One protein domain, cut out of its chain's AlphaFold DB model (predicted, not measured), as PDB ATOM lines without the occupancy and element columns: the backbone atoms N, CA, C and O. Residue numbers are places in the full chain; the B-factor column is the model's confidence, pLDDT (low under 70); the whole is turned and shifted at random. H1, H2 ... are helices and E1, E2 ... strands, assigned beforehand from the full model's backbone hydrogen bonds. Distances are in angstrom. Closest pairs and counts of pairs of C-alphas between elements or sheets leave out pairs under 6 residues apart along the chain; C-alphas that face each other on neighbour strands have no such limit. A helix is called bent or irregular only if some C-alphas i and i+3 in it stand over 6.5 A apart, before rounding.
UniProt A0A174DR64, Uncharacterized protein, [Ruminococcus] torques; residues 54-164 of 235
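This is residues 54 to 164 of the 235 residues of an uncharacterized protein of [Ruminococcus] torques (UniProt A0A174DR64). A strongly twisted five-stranded sheet has helix H3 packed along one face, over E2 and E1, while the long helix H4 slants across the bent strand E1 towards one end of the domain. Small H1 grazes the sheet near the opposite end, and short H2 lies off the sheet, close to H4. The printed part has 111 residues with four named helices and five named strands, in the order E1 E2 H1 E3 H2 E4 H3 E5 H4; the sheet runs E3 E4 E2 E1 E5 and is mixed, and the class is mixed, helices and strands. The whole is compact, with a radius of gyration of the C-alphas of 14.2 A and spans of 46 by 31 by 21 A.

E1, residues 54 to 64, begins at C-alpha 54 (-15.884, 5.613, -11.835), is 28.2 A long and bends by 59 degrees at residue 61. E2, residues 71 to 79, is 26.5 A long. H1 is residues 85 to 90, E3 residues 95 to 98 and H2 residues 103 to 106. E4, residues 113 to 120, is 21.2 A long. H3, residues 121 to 133, is 19.7 A long and irregular: C-alphas 122 and 125 are 7.3 A apart. E5 is residues 139 to 141. H4, residues 145 to 164, is 29.0 A long and ends at C-alpha 164 (-24.813, -1.240, 28.187).

E1 and E2 form an antiparallel hairpin, with N 57 and O 76 at 2.9 A. E4 is antiparallel to E2, with N 73 and O 119 at 2.8 A, and edge strand E3 is antiparallel to E4, with N 114 and O 97 at 2.9 A. Edge strand E5 is parallel to E1, with N 140 and O 56 at 2.9 A. E2, H1, E3, with E4 between the two strands in the sheet, and E4, H3, E5, with E2 and E1 between the two strands in the sheet, are split strand-helix-strand units, two strands of one sheet that are not neighbours, with a helix between them along the chain; both crossovers are right-handed. H3 makes two layers with the sheet, a helix on one face, at a height of 9.3 A; the closest C-alphas of H3 and E2 are Leu 121 and Ile 71, 5.6 A. H4 is over E1, at 43 degrees on the local plane; Pro 62 and His 150 have their closest C-alphas, 4.4 A. H2 and H4 are close but not clearly touching, with C-alphas 103 and 146 closest at 6.2 A. Every O i to N i+4 pair is within hydrogen-bond range in H1 and H4, and 7 of 9 in H3; H2 is too short for one.

The C-alphas farthest apart, Pro 83 and Glu 163, are 46.8 A apart. The printed part has no cut, and no link is long. The mean pLDDT of the printed part is 91.0, but residues 138 to 143 are under 70.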
ATOM      1  N   LEU A  54     -16.155   6.067 -13.194       92.62
ATOM      2  CA  LEU A  54     -15.884   5.613 -11.835       92.62
ATOM      3  C   LEU A  54     -16.989   6.092 -10.883       92.62
ATOM      4  O   LEU A  54     -17.285   7.288 -10.809       92.62
ATOM      5  N   ILE A  55     -17.590   5.157 -10.149       92.25
ATOM      6  CA  ILE A  55     -18.680   5.424  -9.204       92.25
ATOM      7  C   ILE A  55     -18.241   4.989  -7.812       92.25
ATOM      8  O   ILE A  55     -17.704   3.891  -7.649       92.25
ATOM      9  N   PHE A  56     -18.496   5.837  -6.817       93.75
ATOM     10  CA  PHE A  56     -18.304   5.511  -5.410       93.75
ATOM     11  C   PHE A  56     -19.662   5.253  -4.761       93.75
ATOM     12  O   PHE A  56     -20.582   6.056  -4.892       93.75
ATOM     13  N   ASN A  57     -19.800   4.131  -4.070       93.31
ATOM     14  CA  ASN A  57     -21.054   3.722  -3.454       93.31
ATOM     15  C   ASN A  57     -20.856   3.517  -1.956       93.31
ATOM     16  O   ASN A  57     -19.763   3.143  -1.521       93.31
ATOM     17  N   ALA A  58     -21.925   3.705  -1.188       93.12
ATOM     18  CA  ALA A  58     -21.941   3.390   0.233       93.12
ATOM     19  C   ALA A  58     -23.291   2.815   0.658       93.12
ATOM     20  O   ALA A  58     -24.338   3.285   0.208       93.12
ATOM     21  N   THR A  59     -23.261   1.860   1.583       93.50
ATOM     22  CA  THR A  59     -24.449   1.372   2.287       93.50
ATOM     23  C   THR A  59     -24.167   1.238   3.779       93.50
ATOM     24  O   THR A  59     -23.017   1.056   4.195       93.50
ATOM     25  N   VAL A  60     -25.221   1.284   4.589       94.00
ATOM     26  CA  VAL A  60     -25.131   1.002   6.025       94.00
ATOM     27  C   VAL A  60     -25.170  -0.503   6.259       94.00
ATOM     28  O   VAL A  60     -25.972  -1.229   5.668       94.00
ATOM     29  N   LEU A  61     -24.310  -0.974   7.158       94.94
ATOM     30  CA  LEU A  61     -24.294  -2.363   7.595       94.94
ATOM     31  C   LEU A  61     -25.245  -2.558   8.787       94.94
ATOM     32  O   LEU A  61     -25.351  -1.671   9.635       94.94
ATOM     33  N   PRO A  62     -25.911  -3.720   8.921       95.06
ATOM     34  CA  PRO A  62     -26.896  -3.970   9.978       95.06
ATOM     35  C   PRO A  62     -26.234  -4.325  11.326       95.06
ATOM     36  O   PRO A  62     -26.777  -5.088  12.130       95.06
ATOM     37  N   TYR A  63     -25.024  -3.818  11.567       94.81
ATOM     38  CA  TYR A  63     -24.218  -4.050  12.759       94.81
ATOM     39  C   TYR A  63     -23.284  -2.862  13.026       94.81
ATOM     40  O   TYR A  63     -23.093  -1.986  12.184       94.81
ATOM     41  N   ILE A  64     -22.719  -2.819  14.231       96.56
ATOM     42  CA  ILE A  64     -21.872  -1.723  14.714       96.56
ATOM     43  C   ILE A  64     -20.478  -2.238  15.071       96.56
ATOM     44  O   ILE A  64     -20.242  -3.441  15.190       96.56
ATOM     45  N   ASN A  65     -19.547  -1.319  15.304       96.25
ATOM     46  CA  ASN A  65     -18.279  -1.647  15.932       96.25
ATOM     47  C   ASN A  65     -18.465  -1.828  17.444       96.25
ATOM     48  O   ASN A  65     -18.596  -0.859  18.185       96.25
ATOM     49  N   GLU A  66     -18.385  -3.065  17.923       92.38
ATOM     50  CA  GLU A  66     -18.552  -3.406  19.344       92.38
ATOM     51  C   GLU A  66     -17.540  -2.728  20.291       92.38
ATOM     52  O   GLU A  66     -17.771  -2.646  21.501       92.38
ATOM     53  N   LYS A  67     -16.400  -2.238  19.777       91.94
ATOM     54  CA  LYS A  67     -15.372  -1.584  20.605       91.94
ATOM     55  C   LYS A  67     -15.757  -0.166  21.018       91.94
ATOM     56  O   LYS A  67     -15.419   0.238  22.129       91.94
ATOM     57  N   ASP A  68     -16.407   0.581  20.132       94.50
ATOM     58  CA  ASP A  68     -16.673   2.015  20.309       94.50
ATOM     59  C   ASP A  68     -18.104   2.448  19.948       94.50
ATOM     60  O   ASP A  68     -18.431   3.624  20.070       94.50
ATOM     61  N   GLY A  69     -18.964   1.516  19.536       94.38
ATOM     62  CA  GLY A  69     -20.362   1.777  19.204       94.38
ATOM     63  C   GLY A  69     -20.573   2.482  17.862       94.38
ATOM     64  O   GLY A  69     -21.685   2.933  17.580       94.38
ATOM     65  N   SER A  70     -19.532   2.619  17.033       96.81
ATOM     66  CA  SER A  70     -19.643   3.317  15.745       96.81
ATOM     67  C   SER A  70     -20.526   2.542  14.768       96.81
ATOM     68  O   SER A  70     -20.366   1.331  14.613       96.81
ATOM     69  N   ILE A  71     -21.405   3.249  14.054       96.81
ATOM     70  CA  ILE A  71     -22.128   2.687  12.905       96.81
ATOM     71  C   ILE A  71     -21.126   2.433  11.781       96.81
ATOM     72  O   ILE A  71     -20.261   3.274  11.510       96.81
ATOM     73  N   LEU A  72     -21.241   1.267  11.150       96.50
ATOM     74  CA  LEU A  72     -20.362   0.838  10.074       96.50
ATOM     75  C   LEU A  72     -21.043   0.982   8.714       96.50
ATOM     76  O   LEU A  72     -22.243   0.752   8.559       96.50
ATOM     77  N   LEU A  73     -20.238   1.355   7.729       94.81
ATOM     78  CA  LEU A  73     -20.612   1.467   6.330       94.81
ATOM     79  C   LEU A  73     -19.743   0.525   5.509       94.81
ATOM     80  O   LEU A  73     -18.536   0.435   5.738       94.81
ATOM     81  N   SER A  74     -20.342  -0.101   4.508       94.56
ATOM     82  CA  SER A  74     -19.611  -0.730   3.414       94.56
ATOM     83  C   SER A  74     -19.540   0.259   2.261       94.56
ATOM     84  O   SER A  74     -20.568   0.795   1.837       94.56
ATOM     85  N   VAL A  75     -18.328   0.532   1.779       94.75
ATOM     86  CA  VAL A  75     -18.083   1.433   0.648       94.75
ATOM     87  C   VAL A  75     -17.356   0.700  -0.465       94.75
ATOM     88  O   VAL A  75     -16.469  -0.116  -0.199       94.75
ATOM     89  N   TRP A  76     -17.718   0.973  -1.718       94.44
ATOM     90  CA  TRP A  76     -17.110   0.295  -2.861       94.44
ATOM     91  C   TRP A  76     -17.111   1.113  -4.148       94.44
ATOM     92  O   TRP A  76     -17.983   1.952  -4.386       94.44
ATOM     93  N   PHE A  77     -16.153   0.798  -5.019       94.06
ATOM     94  CA  PHE A  77     -16.093   1.340  -6.372       94.06
ATOM     95  C   PHE A  77     -16.787   0.425  -7.388       94.06
ATOM     96  O   PHE A  77     -16.651  -0.801  -7.334       94.06
ATOM     97  N   SER A  78     -17.497   1.023  -8.344       90.62
ATOM     98  CA  SER A  78     -18.116   0.341  -9.490       90.62
ATOM     99  C   SER A  78     -17.932   1.138 -10.789       90.62
ATOM    100  O   SER A  78     -17.377   2.236 -10.775       90.62
ATOM    101  N   GLY A  79     -18.366   0.568 -11.919       89.38
ATOM    102  CA  GLY A  79     -18.174   1.158 -13.246       89.38
ATOM    103  C   GLY A  79     -16.733   0.995 -13.738       89.38
ATOM    104  O   GLY A  79     -16.196  -0.118 -13.727       89.38
ATOM    105  N   ASP A  80     -16.093   2.091 -14.152       90.56
ATOM    106  CA  ASP A  80     -14.759   2.099 -14.782       90.56
ATOM    107  C   ASP A  80     -13.597   1.892 -13.789       90.56
ATOM    108  O   ASP A  80     -12.704   2.714 -13.641       90.56
ATOM    109  N   THR A  81     -13.590   0.787 -13.046       90.56
ATOM    110  CA  THR A  81     -12.594   0.552 -11.975       90.56
ATOM    111  C   THR A  81     -11.244   0.031 -12.471       90.56
ATOM    112  O   THR A  81     -10.250   0.081 -11.745       90.56
ATOM    113  N   LYS A  82     -11.182  -0.506 -13.695       89.12
ATOM    114  CA  LYS A  82      -9.989  -1.182 -14.228       89.12
ATOM    115  C   LYS A  82      -8.811  -0.220 -14.456       89.12
ATOM    116  O   LYS A  82      -7.711  -0.588 -14.039       89.12
ATOM    117  N   PRO A  83      -8.992   0.977 -15.048       90.62
ATOM    118  CA  PRO A  83      -7.912   1.955 -15.195       90.62
ATOM    119  C   PRO A  83      -7.471   2.554 -13.854       90.62
ATOM    120  O   PRO A  83      -6.284   2.763 -13.638       90.62
ATOM    121  N   HIS A  84      -8.408   2.740 -12.921       90.94
ATOM    122  CA  HIS A  84      -8.173   3.370 -11.616       90.94
ATOM    123  C   HIS A  84      -7.692   2.399 -10.527       90.94
ATOM    124  O   HIS A  84      -7.633   2.747  -9.350       90.94
ATOM    125  N   LYS A  85      -7.344   1.157 -10.882       91.81
ATOM    126  CA  LYS A  85      -7.004   0.097  -9.920       91.81
ATOM    127  C   LYS A  85      -5.907   0.502  -8.932       91.81
ATOM    128  O   LYS A  85      -6.034   0.235  -7.737       91.81
ATOM    129  N   ASP A  86      -4.816   1.082  -9.424       92.56
ATOM    130  CA  ASP A  86      -3.667   1.420  -8.578       92.56
ATOM    131  C   ASP A  86      -3.940   2.672  -7.730       92.56
ATOM    132  O   ASP A  86      -3.556   2.718  -6.559       92.56
ATOM    133  N   GLU A  87      -4.708   3.622  -8.265       93.75
ATOM    134  CA  GLU A  87      -5.208   4.788  -7.528       93.75
ATOM    135  C   GLU A  87      -6.123   4.356  -6.375       93.75
ATOM    136  O   GLU A  87      -5.873   4.730  -5.229       93.75
ATOM    137  N   ILE A  88      -7.099   3.476  -6.629       93.38
ATOM    138  CA  ILE A  88      -8.008   2.931  -5.603       93.38
ATOM    139  C   ILE A  88      -7.221   2.251  -4.478       93.38
ATOM    140  O   ILE A  88      -7.492   2.477  -3.297       93.38
ATOM    141  N   LYS A  89      -6.205   1.448  -4.817       91.75
ATOM    142  CA  LYS A  89      -5.336   0.814  -3.814       91.75
ATOM    143  C   LYS A  89      -4.577   1.834  -2.967       91.75
ATOM    144  O   LYS A  89      -4.375   1.596  -1.777       91.75
ATOM    145  N   SER A  90      -4.170   2.955  -3.561       92.06
ATOM    146  CA  SER A  90      -3.443   4.016  -2.858       92.06
ATOM    147  C   SER A  90      -4.312   4.812  -1.871       92.06
ATOM    148  O   SER A  90      -3.771   5.372  -0.920       92.06
ATOM    149  N   LEU A  91      -5.647   4.793  -2.017       89.56
ATOM    150  CA  LEU A  91      -6.584   5.478  -1.108       89.56
ATOM    151  C   LEU A  91      -6.706   4.829   0.284       89.56
ATOM    152  O   LEU A  91      -7.295   5.414   1.196       89.56
ATOM    153  N   GLY A  92      -6.138   3.634   0.459       81.75
ATOM    154  CA  GLY A  92      -6.020   2.961   1.749       81.75
ATOM    155  C   GLY A  92      -7.054   1.857   1.971       81.75
ATOM    156  O   GLY A  92      -8.263   2.102   2.002       81.75
ATOM    157  N   ASN A  93      -6.539   0.645   2.200       86.44
ATOM    158  CA  ASN A  93      -7.253  -0.565   2.631       86.44
ATOM    159  C   ASN A  93      -8.455  -1.008   1.774       86.44
ATOM    160  O   ASN A  93      -9.298  -1.747   2.272       86.44
ATOM    161  N   TYR A  94      -8.532  -0.621   0.498       94.44
ATOM    162  CA  TYR A  94      -9.476  -1.232  -0.443       94.44
ATOM    163  C   TYR A  94      -8.962  -2.603  -0.903       94.44
ATOM    164  O   TYR A  94      -7.827  -2.720  -1.380       94.44
ATOM    165  N   SER A  95      -9.801  -3.634  -0.805       93.06
ATOM    166  CA  SER A  95      -9.503  -4.989  -1.283       93.06
ATOM    167  C   SER A  95     -10.487  -5.438  -2.356       93.06
ATOM    168  O   SER A  95     -11.622  -4.977  -2.402       93.06
ATOM    169  N   TRP A  96     -10.036  -6.339  -3.232       94.25
ATOM    170  CA  TRP A  96     -10.909  -7.001  -4.196       94.25
ATOM    171  C   TRP A  96     -11.613  -8.170  -3.506       94.25
ATOM    172  O   TRP A  96     -11.005  -9.222  -3.298       94.25
ATOM    173  N   SER A  97     -12.867  -7.960  -3.122       94.06
ATOM    174  CA  SER A  97     -13.666  -8.892  -2.319       94.06
ATOM    175  C   SER A  97     -15.139  -8.836  -2.719       94.06
ATOM    176  O   SER A  97     -15.547  -8.005  -3.531       94.06
ATOM    177  N   GLU A  98     -15.934  -9.760  -2.183       93.81
ATOM    178  CA  GLU A  98     -17.391  -9.741  -2.326       93.81
ATOM    179  C   GLU A  98     -17.954  -8.430  -1.783       93.81
ATOM    180  O   GLU A  98     -17.519  -7.937  -0.739       93.81
ATOM    181  N   ARG A  99     -18.875  -7.824  -2.532       92.69
ATOM    182  CA  ARG A  99     -19.586  -6.620  -2.110       92.69
ATOM    183  C   ARG A  99     -20.489  -6.934  -0.920       92.69
ATOM    184  O   ARG A  99     -21.206  -7.926  -0.931       92.69
ATOM    185  N   GLU A 100     -20.510  -6.031   0.051       90.69
ATOM    186  CA  GLU A 100     -21.478  -6.050   1.148       90.69
ATOM    187  C   GLU A 100     -22.453  -4.873   0.988       90.69
ATOM    188  O   GLU A 100     -22.276  -3.843   1.635       90.69
ATOM    189  N   SER A 101     -23.434  -4.972   0.083       90.31
ATOM    190  CA  SER A 101     -24.542  -4.000  -0.011       90.31
ATOM    191  C   SER A 101     -25.765  -4.447   0.800       90.31
ATOM    192  O   SER A 101     -25.832  -5.604   1.211       90.31
ATOM    193  N   ALA A 102     -26.751  -3.571   1.025       88.31
ATOM    194  CA  ALA A 102     -27.953  -3.968   1.754       88.31
ATOM    195  C   ALA A 102     -28.773  -5.014   0.983       88.31
ATOM    196  O   ALA A 102     -29.249  -5.976   1.575       88.31
ATOM    197  N   ASP A 103     -28.871  -4.883  -0.340       87.94
ATOM    198  CA  ASP A 103     -29.543  -5.870  -1.192       87.94
ATOM    199  C   ASP A 103     -28.851  -7.241  -1.182       87.94
ATOM    200  O   ASP A 103     -29.527  -8.272  -1.208       87.94
ATOM    201  N   ASP A 104     -27.514  -7.278  -1.107       90.12
ATOM    202  CA  ASP A 104     -26.756  -8.538  -1.112       90.12
ATOM    203  C   ASP A 104     -27.118  -9.425   0.097       90.12
ATOM    204  O   ASP A 104     -27.120 -10.648  -0.018       90.12
ATOM    205  N   TRP A 105     -27.501  -8.828   1.233       86.12
ATOM    206  CA  TRP A 105     -27.913  -9.561   2.440       86.12
ATOM    207  C   TRP A 105     -29.224 -10.331   2.279       86.12
ATOM    208  O   TRP A 105     -29.453 -11.321   2.978       86.12
ATOM    209  N   TYR A 106     -30.090  -9.880   1.373       87.25
ATOM    210  CA  TYR A 106     -31.419 -10.454   1.152       87.25
ATOM    211  C   TYR A 106     -31.549 -11.129  -0.217       87.25
ATOM    212  O   TYR A 106     -32.621 -11.628  -0.569       87.25
ATOM    213  N   SER A 107     -30.464 -11.167  -0.990       87.81
ATOM    214  CA  SER A 107     -30.406 -11.801  -2.299       87.81
ATOM    215  C   SER A 107     -29.936 -13.254  -2.199       87.81
ATOM    216  O   SER A 107     -29.047 -13.597  -1.430       87.81
ATOM    217  N   PHE A 108     -30.499 -14.121  -3.044       88.75
ATOM    218  CA  PHE A 108     -29.966 -15.471  -3.276       88.75
ATOM    219  C   PHE A 108     -28.853 -15.497  -4.335       88.75
ATOM    220  O   PHE A 108     -28.296 -16.557  -4.624       88.75
ATOM    221  N   GLN A 109     -28.567 -14.358  -4.972       88.56
ATOM    222  CA  GLN A 109     -27.470 -14.240  -5.926       88.56
ATOM    223  C   GLN A 109     -26.155 -14.019  -5.183       88.56
ATOM    224  O   GLN A 109     -26.116 -13.330  -4.170       88.56
ATOM    225  N   LEU A 110     -25.071 -14.582  -5.720       87.31
ATOM    226  CA  LEU A 110     -23.739 -14.324  -5.187       87.31
ATOM    227  C   LEU A 110     -23.396 -12.836  -5.347       87.31
ATOM    228  O   LEU A 110     -23.588 -12.302  -6.448       87.31
ATOM    229  N   PRO A 111     -22.867 -12.181  -4.300       88.88
ATOM    230  CA  PRO A 111     -22.451 -10.795  -4.398       88.88
ATOM    231  C   PRO A 111     -21.375 -10.619  -5.467       88.88
ATOM    232  O   PRO A 111     -20.490 -11.454  -5.666       88.88
ATOM    233  N   THR A 112     -21.436  -9.493  -6.169       89.50
ATOM    234  CA  THR A 112     -20.415  -9.137  -7.155       89.50
ATOM    235  C   THR A 112     -19.094  -8.817  -6.463       89.50
ATOM    236  O   THR A 112     -19.093  -8.164  -5.422       89.50
ATOM    237  N   LEU A 113     -17.966  -9.196  -7.067       92.88
ATOM    238  CA  LEU A 113     -16.656  -8.749  -6.596       92.88
ATOM    239  C   LEU A 113     -16.421  -7.282  -6.970       92.88
ATOM    240  O   LEU A 113     -16.685  -6.876  -8.105       92.88
ATOM    241  N   CYS A 114     -15.894  -6.501  -6.033       94.00
ATOM    242  CA  CYS A 114     -15.541  -5.101  -6.244       94.00
ATOM    243  C   CYS A 114     -14.379  -4.677  -5.337       94.00
ATOM    244  O   CYS A 114     -13.977  -5.401  -4.427       94.00
ATOM    245  N   TRP A 115     -13.833  -3.485  -5.589       95.12
ATOM    246  CA  TRP A 115     -12.921  -2.841  -4.647       95.12
ATOM    247  C   TRP A 115     -13.735  -2.232  -3.516       95.12
ATOM    248  O   TRP A 115     -14.394  -1.213  -3.729       95.12
ATOM    249  N   ASN A 116     -13.697  -2.848  -2.339       95.19
ATOM    250  CA  ASN A 116     -14.486  -2.415  -1.193       95.19
ATOM    251  C   ASN A 116     -13.683  -2.385   0.107       95.19
ATOM    252  O   ASN A 116     -12.562  -2.901   0.179       95.19
ATOM    253  N   LYS A 117     -14.262  -1.717   1.106       95.50
ATOM    254  CA  LYS A 117     -13.826  -1.760   2.502       95.50
ATOM    255  C   LYS A 117     -14.966  -1.362   3.436       95.50
ATOM    256  O   LYS A 117     -15.951  -0.755   3.018       95.50
ATOM    257  N   ILE A 118     -14.773  -1.644   4.720       95.44
ATOM    258  CA  ILE A 118     -15.664  -1.201   5.790       95.44
ATOM    259  C   ILE A 118     -15.061   0.030   6.463       95.44
ATOM    260  O   ILE A 118     -13.882   0.038   6.827       95.44
ATOM    261  N   ILE A 119     -15.880   1.061   6.647       95.12
ATOM    262  CA  ILE A 119     -15.514   2.297   7.340       95.12
ATOM    263  C   ILE A 119     -16.523   2.612   8.439       95.12
ATOM    264  O   ILE A 119     -17.596   2.018   8.526       95.12
ATOM    265  N   LYS A 120     -16.177   3.576   9.283       96.25
ATOM    266  CA  LYS A 120     -17.115   4.178  10.227       96.25
ATOM    267  C   LYS A 120     -17.915   5.286   9.547       96.25
ATOM    268  O   LYS A 120     -17.412   5.940   8.635       96.25
ATOM    269  N   LEU A 121     -19.134   5.520  10.031       93.69
ATOM    270  CA  LEU A 121     -20.015   6.576   9.528       93.69
ATOM    271  C   LEU A 121     -19.384   7.978   9.594       93.69
ATOM    272  O   LEU A 121     -19.566   8.767   8.675       93.69
ATOM    273  N   ASP A 122     -18.608   8.266  10.639       93.00
ATOM    274  CA  ASP A 122     -17.901   9.545  10.820       93.00
ATOM    275  C   ASP A 122     -16.803   9.799   9.773       93.00
ATOM    276  O   ASP A 122     -16.478  10.944   9.480       93.00
ATOM    277  N   SER A 123     -16.263   8.739   9.172       93.62
ATOM    278  CA  SER A 123     -15.163   8.796   8.207       93.62
ATOM    279  C   SER A 123     -15.660   8.899   6.760       93.62
ATOM    280  O   SER A 123     -14.857   8.924   5.827       93.62
ATOM    281  N   LEU A 124     -16.981   8.919   6.544       91.94
ATOM    282  CA  LEU A 124     -17.580   8.883   5.212       91.94
ATOM    283  C   LEU A 124     -17.213  10.112   4.373       91.94
ATOM    284  O   LEU A 124     -16.864   9.965   3.206       91.94
ATOM    285  N   GLU A 125     -17.267  11.308   4.957       91.56
ATOM    286  CA  GLU A 125     -16.974  12.554   4.240       91.56
ATOM    287  C   GLU A 125     -15.532  12.578   3.709       91.56
ATOM    288  O   GLU A 125     -15.298  12.881   2.538       91.56
ATOM    289  N   GLU A 126     -14.568  12.154   4.530       92.62
ATOM    290  CA  GLU A 126     -13.164  12.034   4.125       92.62
ATOM    291  C   GLU A 126     -12.975  11.026   2.982       92.62
ATOM    292  O   GLU A 126     -12.176  11.248   2.071       92.62
ATOM    293  N   GLU A 127     -13.709   9.913   3.007       93.25
ATOM    294  CA  GLU A 127     -13.644   8.895   1.956       93.25
ATOM    295  C   GLU A 127     -14.291   9.352   0.647       93.25
ATOM    296  O   GLU A 127     -13.762   9.045  -0.423       93.25
ATOM    297  N   ILE A 128     -15.361  10.148   0.708       92.06
ATOM    298  CA  ILE A 128     -15.951  10.780  -0.481       92.06
ATOM    299  C   ILE A 128     -14.923  11.704  -1.143       92.06
ATOM    300  O   ILE A 128     -14.714  11.610  -2.352       92.06
ATOM    301  N   ILE A 129     -14.223  12.537  -0.365       92.31
ATOM    302  CA  ILE A 129     -13.184  13.441  -0.888       92.31
ATOM    303  C   ILE A 129     -12.072  12.647  -1.593       92.31
ATOM    304  O   ILE A 129     -11.674  12.988  -2.712       92.31
ATOM    305  N   LYS A 130     -11.602  11.555  -0.977       93.06
ATOM    306  CA  LYS A 130     -10.607  10.649  -1.578       93.06
ATOM    307  C   LYS A 130     -11.109  10.042  -2.887       93.06
ATOM    308  O   LYS A 130     -10.385  10.066  -3.881       93.06
ATOM    309  N   ALA A 131     -12.341   9.540  -2.917       92.50
ATOM    310  CA  ALA A 131     -12.928   8.948  -4.114       92.50
ATOM    311  C   ALA A 131     -13.077   9.971  -5.254       92.50
ATOM    312  O   ALA A 131     -12.708   9.690  -6.396       92.50
ATOM    313  N   THR A 132     -13.552  11.181  -4.956       91.88
ATOM    314  CA  THR A 132     -13.670  12.255  -5.952       91.88
ATOM    315  C   THR A 132     -12.304  12.679  -6.498       91.88
ATOM    316  O   THR A 132     -12.194  12.971  -7.687       91.88
ATOM    317  N   SER A 133     -11.244  12.646  -5.679       92.06
ATOM    318  CA  SER A 133      -9.886  13.013  -6.118       92.06
ATOM    319  C   SER A 133      -9.313  12.114  -7.222       92.06
ATOM    320  O   SER A 133      -8.491  12.578  -8.009       92.06
ATOM    321  N   ILE A 134      -9.787  10.867  -7.324       91.88
ATOM    322  CA  ILE A 134      -9.378   9.901  -8.359       91.88
ATOM    323  C   ILE A 134     -10.386   9.810  -9.517       91.88
ATOM    324  O   ILE A 134     -10.347   8.884 -10.321       91.88
ATOM    325  N   GLY A 135     -11.318  10.765  -9.607       88.00
ATOM    326  CA  GLY A 135     -12.258  10.868 -10.724       88.00
ATOM    327  C   GLY A 135     -13.597  10.155 -10.529       88.00
ATOM    328  O   GLY A 135     -14.332   9.988 -11.505       88.00
ATOM    329  N   ALA A 136     -13.960   9.757  -9.301       89.31
ATOM    330  CA  ALA A 136     -15.307   9.252  -9.041       89.31
ATOM    331  C   ALA A 136     -16.351  10.364  -9.257       89.31
ATOM    332  O   ALA A 136     -16.297  11.413  -8.609       89.31
ATOM    333  N   LYS A 137     -17.300  10.140 -10.178       75.19
ATOM    334  CA  LYS A 137     -18.245  11.167 -10.662       75.19
ATOM    335  C   LYS A 137     -19.312  11.561  -9.636       75.19
ATOM    336  O   LYS A 137     -19.796  12.688  -9.669       75.19
ATOM    337  N   SER A 138     -19.694  10.650  -8.745       64.31
ATOM    338  CA  SER A 138     -20.636  10.907  -7.655       64.31
ATOM    339  C   SER A 138     -20.562   9.810  -6.594       64.31
ATOM    340  O   SER A 138     -20.134   8.685  -6.868       64.31
ATOM    341  N   MET A 139     -21.006  10.155  -5.382       68.44
ATOM    342  CA  MET A 139     -21.414   9.173  -4.387       68.44
ATOM    343  C   MET A 139     -22.857   8.759  -4.685       68.44
ATOM    344  O   MET A 139     -23.747   9.612  -4.720       68.44
ATOM    345  N   VAL A 140     -23.098   7.464  -4.859       68.12
ATOM    346  CA  VAL A 140     -24.447   6.895  -4.816       68.12
ATOM    347  C   VAL A 140     -24.625   6.274  -3.437       68.12
ATOM    348  O   VAL A 140     -24.049   5.230  -3.127       68.12
ATOM    349  N   ALA A 141     -25.378   6.957  -2.577       64.00
ATOM    350  CA  ALA A 141     -25.872   6.336  -1.361       64.00
ATOM    351  C   ALA A 141     -26.941   5.316  -1.757       64.00
ATOM    352  O   ALA A 141     -27.867   5.641  -2.504       64.00
ATOM    353  N   ASP A 142     -26.800   4.094  -1.264       66.06
ATOM    354  CA  ASP A 142     -27.856   3.099  -1.355       66.06
ATOM    355  C   ASP A 142     -29.081   3.623  -0.585       66.06
ATOM    356  O   ASP A 142     -29.042   3.806   0.632       66.06
ATOM    357  N   SER A 143     -30.142   3.961  -1.316       69.56
ATOM    358  CA  SER A 143     -31.386   4.519  -0.775       69.56
ATOM    359  C   SER A 143     -32.544   3.521  -0.863       69.56
ATOM    360  O   SER A 143     -33.709   3.924  -0.891       69.56
ATOM    361  N   GLY A 144     -32.238   2.227  -1.006       82.69
ATOM    362  CA  GLY A 144     -33.237   1.168  -1.081       82.69
ATOM    363  C   GLY A 144     -33.927   0.892   0.259       82.69
ATOM    364  O   GLY A 144     -33.437   1.251   1.331       82.69
ATOM    365  N   LEU A 145     -35.052   0.170   0.205       87.00
ATOM    366  CA  LEU A 145     -35.795  -0.271   1.395       87.00
ATOM    367  C   LEU A 145     -34.889  -1.010   2.396       87.00
ATOM    368  O   LEU A 145     -34.988  -0.796   3.603       87.00
ATOM    369  N   PHE A 146     -33.992  -1.867   1.904       89.75
ATOM    370  CA  PHE A 146     -33.076  -2.626   2.753       89.75
ATOM    371  C   PHE A 146     -32.013  -1.746   3.412       89.75
ATOM    372  O   PHE A 146     -31.687  -1.982   4.573       89.75
ATOM    373  N   ALA A 147     -31.531  -0.701   2.734       90.38
ATOM    374  CA  ALA A 147     -30.595   0.255   3.321       90.38
ATOM    375  C   ALA A 147     -31.235   1.012   4.497       90.38
ATOM    376  O   ALA A 147     -30.618   1.157   5.556       90.38
ATOM    377  N   GLU A 148     -32.505   1.411   4.370       91.50
ATOM    378  CA  GLU A 148     -33.253   2.006   5.484       91.50
ATOM    379  C   GLU A 148     -33.434   1.025   6.651       91.50
ATOM    380  O   GLU A 148     -33.273   1.403   7.816       91.50
ATOM    381  N   VAL A 149     -33.763  -0.238   6.359       93.50
ATOM    382  CA  VAL A 149     -33.895  -1.293   7.376       93.50
ATOM    383  C   VAL A 149     -32.566  -1.520   8.096       93.50
ATOM    384  O   VAL A 149     -32.538  -1.527   9.327       93.50
ATOM    385  N   HIS A 150     -31.460  -1.637   7.358       94.81
ATOM    386  CA  HIS A 150     -30.116  -1.758   7.923       94.81
ATOM    387  C   HIS A 150     -29.777  -0.581   8.828       94.81
ATOM    388  O   HIS A 150     -29.315  -0.787   9.950       94.81
ATOM    389  N   TYR A 151     -30.062   0.644   8.382       93.88
ATOM    390  CA  TYR A 151     -29.814   1.834   9.183       93.88
ATOM    391  C   TYR A 151     -30.603   1.821  10.498       93.88
ATOM    392  O   TYR A 151     -30.032   2.086  11.557       93.88
ATOM    393  N   ARG A 152     -31.883   1.425  10.474       95.38
ATOM    394  CA  ARG A 152     -32.690   1.271  11.699       95.38
ATOM    395  C   ARG A 152     -32.117   0.212  12.643       95.38
ATOM    396  O   ARG A 152     -32.033   0.462  13.841       95.38
ATOM    397  N   ILE A 153     -31.690  -0.938  12.114       96.25
ATOM    398  CA  ILE A 153     -31.051  -1.997  12.913       96.25
ATOM    399  C   ILE A 153     -29.755  -1.481  13.552       96.25
ATOM    400  O   ILE A 153     -29.520  -1.707  14.738       96.25
ATOM    401  N   ALA A 154     -28.921  -0.771  12.789       96.81
ATOM    402  CA  ALA A 154     -27.664  -0.220  13.284       96.81
ATOM    403  C   ALA A 154     -27.890   0.827  14.389       96.81
ATOM    404  O   ALA A 154     -27.171   0.825  15.390       96.81
ATOM    405  N   LEU A 155     -28.908   1.681  14.242       96.94
ATOM    406  CA  LEU A 155     -29.302   2.660  15.259       96.94
ATOM    407  C   LEU A 155     -29.764   1.997  16.561       96.94
ATOM    408  O   LEU A 155     -29.335   2.423  17.636       96.94
ATOM    409  N   GLU A 156     -30.600   0.958  16.476       97.19
ATOM    410  CA  GLU A 156     -31.065   0.231  17.663       97.19
ATOM    411  C   GLU A 156     -29.885  -0.429  18.383       97.19
ATOM    412  O   GLU A 156     -29.686  -0.212  19.576       97.19
ATOM    413  N   ARG A 157     -29.003  -1.113  17.643       96.44
ATOM    414  CA  ARG A 157     -27.786  -1.714  18.212       96.44
ATOM    415  C   ARG A 157     -26.871  -0.680  18.857       96.44
ATOM    416  O   ARG A 157     -26.325  -0.924  19.931       96.44
ATOM    417  N   GLN A 158     -26.689   0.483  18.231       97.06
ATOM    418  CA  GLN A 158     -25.885   1.557  18.813       97.06
ATOM    419  C   GLN A 158     -26.501   2.064  20.121       97.06
ATOM    420  O   GLN A 158     -25.779   2.355  21.077       97.06
ATOM    421  N   LYS A 159     -27.829   2.187  20.178       96.56
ATOM    422  CA  LYS A 159     -28.545   2.579  21.393       96.56
ATOM    423  C   LYS A 159     -28.367   1.537  22.500       96.56
ATOM    424  O   LYS A 159     -27.930   1.912  23.584       96.56
ATOM    425  N   GLU A 160     -28.594   0.258  22.212       95.44
ATOM    426  CA  GLU A 160     -28.355  -0.845  23.155       95.44
ATOM    427  C   GLU A 160     -26.907  -0.853  23.666       95.44
ATOM    428  O   GLU A 160     -26.656  -0.987  24.867       95.44
ATOM    429  N   TRP A 161     -25.937  -0.655  22.769       96.31
ATOM    430  CA  TRP A 161     -24.525  -0.559  23.130       96.31
ATOM    431  C   TRP A 161     -24.259   0.617  24.074       96.31
ATOM    432  O   TRP A 161     -23.559   0.438  25.073       96.31
ATOM    433  N   ARG A 162     -24.848   1.796  23.818       95.62
ATOM    434  CA  ARG A 162     -24.726   2.970  24.701       95.62
ATOM    435  C   ARG A 162     -25.307   2.698  26.084       95.62
ATOM    436  O   ARG A 162     -24.626   2.942  27.072       95.62
ATOM    437  N   GLU A 163     -26.496   2.111  26.166       95.38
ATOM    438  CA  GLU A 163     -27.126   1.763  27.448       95.38
ATOM    439  C   GLU A 163     -26.289   0.746  28.243       95.38
ATOM    440  O   GLU A 163     -26.099   0.881  29.457       95.38
ATOM    441  N   LYS A 164     -25.740  -0.275  27.570       94.50
ATOM    442  CA  LYS A 164     -24.813  -1.240  28.187       94.50
ATOM    443  C   LYS A 164     -23.534  -0.551  28.659       94.50
ATOM    444  O   LYS A 164     -23.057  -0.828  29.761       94.50
TER     445      LYS A 164